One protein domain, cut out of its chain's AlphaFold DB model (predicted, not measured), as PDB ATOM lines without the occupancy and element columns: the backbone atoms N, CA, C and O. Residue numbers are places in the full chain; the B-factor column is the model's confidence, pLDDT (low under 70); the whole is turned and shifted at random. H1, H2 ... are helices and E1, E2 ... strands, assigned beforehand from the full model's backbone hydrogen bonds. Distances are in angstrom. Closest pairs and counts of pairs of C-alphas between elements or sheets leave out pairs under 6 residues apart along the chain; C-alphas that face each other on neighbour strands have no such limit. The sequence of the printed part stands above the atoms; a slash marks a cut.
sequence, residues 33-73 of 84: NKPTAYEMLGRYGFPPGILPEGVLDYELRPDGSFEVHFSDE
ATOM      1  N   ASN A  33     309.566 238.966 256.640       80.69
ATOM      2  CA  ASN A  33     309.318 240.401 256.702       80.69
ATOM      3  C   ASN A  33     309.450 240.944 255.281       80.69
ATOM      4  O   ASN A  33     310.536 240.899 254.694       80.69
ATOM      5  N   LYS A  34     308.310 241.329 254.694       88.38
ATOM      6  CA  LYS A  34     308.271 241.862 253.338       88.38
ATOM      7  C   LYS A  34     309.211 243.069 253.369       88.38
ATOM      8  O   LYS A  34     309.061 243.890 254.275       88.38
ATOM      9  N   PRO A  35     310.195 243.152 252.462       93.19
ATOM     10  CA  PRO A  35     311.063 244.321 252.405       93.19
ATOM     11  C   PRO A  35     310.207 245.578 252.285       93.19
ATOM     12  O   PRO A  35     309.132 245.541 251.691       93.19
ATOM     13  N   THR A  36     310.673 246.686 252.833       94.31
ATOM     14  CA  THR A  36     310.045 247.991 252.615       94.31
ATOM     15  C   THR A  36     310.097 248.369 251.129       94.31
ATOM     16  O   THR A  36     310.892 247.824 250.355       94.31
ATOM     17  N   ALA A  37     309.276 249.338 250.710       95.31
ATOM     18  CA  ALA A  37     309.309 249.837 249.333       95.31
ATOM     19  C   ALA A  37     310.706 250.364 248.943       95.31
ATOM     20  O   ALA A  37     311.193 250.099 247.844       95.31
ATOM     21  N   TYR A  38     311.383 251.035 249.881       94.88
ATOM     22  CA  TYR A  38     312.741 251.553 249.716       94.88
ATOM     23  C   TYR A  38     313.769 250.432 249.496       94.88
ATOM     24  O   TYR A  38     314.578 250.496 248.572       94.88
ATOM     25  N   GLU A  39     313.714 249.370 250.307       95.25
ATOM     26  CA  GLU A  39     314.605 248.210 250.166       95.25
ATOM     27  C   GLU A  39     314.357 247.451 248.862       95.25
ATOM     28  O   GLU A  39     315.307 246.986 248.231       95.25
ATOM     29  N   MET A  40     313.095 247.327 248.440       95.50
ATOM     30  CA  MET A  40     312.769 246.707 247.158       95.50
ATOM     31  C   MET A  40     313.389 247.459 245.996       95.50
ATOM     32  O   MET A  40     314.043 246.831 245.173       95.50
ATOM     33  N   LEU A  41     313.250 248.782 245.951       95.06
ATOM     34  CA  LEU A  41     313.863 249.600 244.909       95.06
ATOM     35  C   LEU A  41     315.388 249.430 244.867       95.06
ATOM     36  O   LEU A  41     315.956 249.252 243.787       95.06
ATOM     37  N   GLY A  42     316.041 249.359 246.030       94.69
ATOM     38  CA  GLY A  42     317.475 249.070 246.116       94.69
ATOM     39  C   GLY A  42     317.876 247.740 245.461       94.69
ATOM     40  O   GLY A  42     318.910 247.668 244.798       94.69
ATOM     41  N   ARG A  43     317.038 246.695 245.549       95.00
ATOM     42  CA  ARG A  43     317.289 245.393 244.886       95.00
ATOM     43  C   ARG A  43     317.251 245.474 243.358       95.00
ATOM     44  O   ARG A  43     317.862 244.635 242.703       95.00
ATOM     45  N   TYR A  44     316.559 246.469 242.804       94.38
ATOM     46  CA  TYR A  44     316.496 246.741 241.365       94.38
ATOM     47  C   TYR A  44     317.509 247.807 240.910       94.38
ATOM     48  O   TYR A  44     317.493 248.207 239.749       94.38
ATOM     49  N   GLY A  45     318.410 248.254 241.793       94.69
ATOM     50  CA  GLY A  45     319.470 249.211 241.459       94.69
ATOM     51  C   GLY A  45     319.031 250.675 241.456       94.69
ATOM     52  O   GLY A  45     319.771 251.527 240.965       94.69
ATOM     53  N   PHE A  46     317.852 250.990 242.000       93.75
ATOM     54  CA  PHE A  46     317.432 252.378 242.165       93.75
ATOM     55  C   PHE A  46     318.206 253.052 243.308       93.75
ATOM     56  O   PHE A  46     318.456 252.417 244.340       93.75
ATOM     57  N   PRO A  47     318.575 254.336 243.156       91.81
ATOM     58  CA  PRO A  47     319.244 255.079 244.211       91.81
ATOM     59  C   PRO A  47     318.295 255.341 245.394       91.81
ATOM     60  O   PRO A  47     317.073 255.403 245.218       91.81
ATOM     61  N   PRO A  48     318.837 255.548 246.605       88.62
ATOM     62  CA  PRO A  48     318.042 256.016 247.734       88.62
ATOM     63  C   PRO A  48     317.438 257.405 247.448       88.62
ATOM     64  O   PRO A  48     318.039 258.215 246.745       88.62
ATOM     65  N   GLY A  49     316.259 257.690 248.014       87.31
ATOM     66  CA  GLY A  49     315.616 259.013 247.947       87.31
ATOM     67  C   GLY A  49     314.717 259.277 246.732       87.31
ATOM     68  O   GLY A  49     314.154 260.361 246.629       87.31
ATOM     69  N   ILE A  50     314.531 258.304 245.830       90.62
ATOM     70  CA  ILE A  50     313.579 258.431 244.707       90.62
ATOM     71  C   ILE A  50     312.111 258.460 245.168       90.62
ATOM     72  O   ILE A  50     311.252 259.009 244.482       90.62
ATOM     73  N   LEU A  51     311.829 257.877 246.338       89.69
ATOM     74  CA  LEU A  51     310.536 257.971 247.006       89.69
ATOM     75  C   LEU A  51     310.646 258.914 248.210       89.69
ATOM     76  O   LEU A  51     311.624 258.800 248.958       89.69
ATOM     77  N   PRO A  52     309.646 259.782 248.446       87.12
ATOM     78  CA  PRO A  52     309.557 260.531 249.690       87.12
ATOM     79  C   PRO A  52     309.360 259.587 250.883       87.12
ATOM     80  O   PRO A  52     308.968 258.422 250.745       87.12
ATOM     81  N   GLU A  53     309.640 260.095 252.078       86.31
ATOM     82  CA  GLU A  53     309.383 259.376 253.325       86.31
ATOM     83  C   GLU A  53     307.877 259.149 253.541       86.31
ATOM     84  O   GLU A  53     307.047 259.953 253.116       86.31
ATOM     85  N   GLY A  54     307.521 258.059 254.226       87.19
ATOM     86  CA  GLY A  54     306.137 257.781 254.632       87.19
ATOM     87  C   GLY A  54     305.351 256.817 253.738       87.19
ATOM     88  O   GLY A  54     304.124 256.805 253.807       87.19
ATOM     89  N   VAL A  55     306.020 255.998 252.917       91.06
ATOM     90  CA  VAL A  55     305.350 254.908 252.184       91.06
ATOM     91  C   VAL A  55     304.801 253.879 253.178       91.06
ATOM     92  O   VAL A  55     305.554 253.357 254.003       91.06
ATOM     93  N   LEU A  56     303.507 253.567 253.086       90.94
ATOM     94  CA  LEU A  56     302.834 252.584 253.939       90.94
ATOM     95  C   LEU A  56     302.971 251.167 253.382       90.94
ATOM     96  O   LEU A  56     303.294 250.234 254.117       90.94
ATOM     97  N   ASP A  57     302.760 251.010 252.076       92.81
ATOM     98  CA  ASP A  57     302.930 249.743 251.378       92.81
ATOM     99  C   ASP A  57     303.270 249.942 249.888       92.81
ATOM    100  O   ASP A  57     303.425 251.063 249.399       92.81
ATOM    101  N   TYR A  58     303.451 248.821 249.189       94.69
ATOM    102  CA  TYR A  58     303.698 248.811 247.752       94.69
ATOM    103  C   TYR A  58     303.160 247.536 247.097       94.69
ATOM    104  O   TYR A  58     303.119 246.465 247.723       94.69
ATOM    105  N   GLU A  59     302.889 247.624 245.800       95.94
ATOM    106  CA  GLU A  59     302.625 246.501 244.911       95.94
ATOM    107  C   GLU A  59     303.676 246.454 243.794       95.94
ATOM    108  O   GLU A  59     303.951 247.448 243.126       95.94
ATOM    109  N   LEU A  60     304.278 245.281 243.598       95.25
ATOM    110  CA  LEU A  60     305.123 244.995 242.442       95.25
ATOM    111  C   LEU A  60     304.353 244.031 241.543       95.25
ATOM    112  O   LEU A  60     304.192 242.857 241.889       95.25
ATOM    113  N   ARG A  61     303.873 244.526 240.404       96.19
ATOM    114  CA  ARG A  61     303.095 243.722 239.460       96.19
ATOM    115  C   ARG A  61     304.020 242.893 238.555       96.19
ATOM    116  O   ARG A  61     305.184 243.252 238.357       96.19
ATOM    117  N   PRO A  62     303.530 241.788 237.961       96.38
ATOM    118  CA  PRO A  62     304.336 240.940 237.075       96.38
ATOM    119  C   PRO A  62     304.875 241.642 235.819       96.38
ATOM    120  O   PRO A  62     305.849 241.173 235.238       96.38
ATOM    121  N   ASP A  63     304.254 242.748 235.400       96.75
ATOM    122  CA  ASP A  63     304.716 243.592 234.290       96.75
ATOM    123  C   ASP A  63     305.902 244.503 234.672       96.75
ATOM    124  O   ASP A  63     306.422 245.224 233.822       96.75
ATOM    125  N   GLY A  64     306.341 244.465 235.933       92.94
ATOM    126  CA  GLY A  64     307.445 245.267 236.459       92.94
ATOM    127  C   GLY A  64     307.029 246.649 236.955       92.94
ATOM    128  O   GLY A  64     307.884 247.410 237.404       92.94
ATOM    129  N   SER A  65     305.741 246.987 236.903       95.25
ATOM    130  CA  SER A  65     305.257 248.235 237.487       95.25
ATOM    131  C   SER A  65     305.274 248.180 239.016       95.25
ATOM    132  O   SER A  65     305.010 247.143 239.635       95.25
ATOM    133  N   PHE A  66     305.622 249.319 239.612       95.56
ATOM    134  CA  PHE A  66     305.809 249.472 241.046       95.56
ATOM    135  C   PHE A  66     304.909 250.594 241.554       95.56
ATOM    136  O   PHE A  66     305.130 251.765 241.245       95.56
ATOM    137  N   GLU A  67     303.877 250.219 242.300       95.56
ATOM    138  CA  GLU A  67     302.888 251.125 242.875       95.56
ATOM    139  C   GLU A  67     303.141 251.264 244.373       95.56
ATOM    140  O   GLU A  67     303.459 250.282 245.042       95.56
ATOM    141  N   VAL A  68     303.044 252.483 244.897       93.81
ATOM    142  CA  VAL A  68     303.277 252.781 246.314       93.81
ATOM    143  C   VAL A  68     302.089 253.531 246.883       93.81
ATOM    144  O   VAL A  68     301.566 254.446 246.246       93.81
ATOM    145  N   HIS A  69     301.698 253.174 248.101       91.38
ATOM    146  CA  HIS A  69     300.597 253.822 248.796       91.38
ATOM    147  C   HIS A  69     301.119 254.632 249.980       91.38
ATOM    148  O   HIS A  69     301.880 254.144 250.821       91.38
ATOM    149  N   PHE A  70     300.694 255.890 250.032       88.94
ATOM    150  CA  PHE A  70     300.907 256.803 251.150       88.94
ATOM    151  C   PHE A  70     299.588 256.971 251.910       88.94
ATOM    152  O   PHE A  70     298.522 256.663 251.382       88.94
ATOM    153  N   SER A  71     299.646 257.481 253.140       83.00
ATOM    154  CA  SER A  71     298.436 257.947 253.828       83.00
ATOM    155  C   SER A  71     297.757 259.084 253.054       83.00
ATOM    156  O   SER A  71     298.413 259.761 252.264       83.00
ATOM    157  N   ASP A  72     296.494 259.365 253.381       74.50
ATOM    158  CA  ASP A  72     295.622 260.359 252.725       74.50
ATOM    159  C   ASP A  72     296.182 261.806 252.657       74.50
ATOM    160  O   ASP A  72     295.657 262.652 251.938       74.50
ATOM    161  N   GLU A  73     297.295 262.094 253.340       70.69
ATOM    162  CA  GLU A  73     297.991 263.383 253.364       70.69
ATOM    163  C   GLU A  73     299.344 263.309 252.618       70.69
ATOM    164  O   GLU A  73     300.413 263.264 253.236       70.69
TER     165      GLU A  73
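What this domain is: This is residues 33 to 73 of the 84 residues of an uncharacterized protein of Aegilops tauschii subsp. strangulata (UniProt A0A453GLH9). Picture a hairpin of two strands, E1 and E2, with one short helix, H1, packed on one face of it by its first residues, and a long loop, residues 44 to 54, that swings from the end of H1 round to the beginning of E1. The printed part has 41 residues, with one named helix and two named strands in the order H1, E1, E2. The two strands make an antiparallel sheet of order E1 - E2. The class is mixed, helices and strands, though under half of the residues, 18 of 41, are in named elements. The whole is compact, with a radius of gyration of the C-alphas of 10.2 A and spans of 27 by 22 by 20 A.

Where its parts are: Start at Asn 33, whose C-alpha is at (309.318, 240.401, 256.702), and go on to C-alpha 37 at (309.309, 249.837, 249.333), where H1 begins. H1 takes residues 37 to 43 and is 10.2 A long from first to last C-alpha. After the 11 residues that lie between H1 and E1, find C-alpha 55 at (305.350, 254.908, 252.184), where E1 begins; it takes residues 55 to 60 and is 13.9 A long from first to last C-alpha. E2 takes residues 66 to 70, is 13.4 A long and ends at C-alpha 70 at (300.907, 256.803, 251.150).

How they stand to each other: Look first at E1 and E2, a hairpin of antiparallel neighbours with 159 degrees between their directions. The C-alphas of Tyr 58 and Val 68 face each other at 4.2 A. Beside them, N 59 and O 67 are 2.8 A apart and N 69 and O 57 are 3.0 A apart, both pairs within hydrogen-bond range. Now look from E1 to H1: their closest C-alphas are those of Tyr 58 and Ala 37, 5.9 A apart, and their centres are 10.4 A apart. From E2, the closest C-alphas are those of Val 68 and Ala 37, 7.4 A apart, with 12.1 A between the centres. Within H1, every O i to N i+4 pair is within hydrogen-bond range.

The domain as a whole: The two C-alphas farthest apart are those of Gly 45 and Asp 72, at 28.6 A, while the first and last printed C-alphas, Asn 33 and Glu 73, are 25.8 A apart. The link from H1 to E1 is long, with 11 residues, and the link from E1 to E2 is tight, with 5. The printed part has no cut. In the B-factor column you will find a mean pLDDT of 91.4 for the printed part of this predicted model, and no printed residue is under 70.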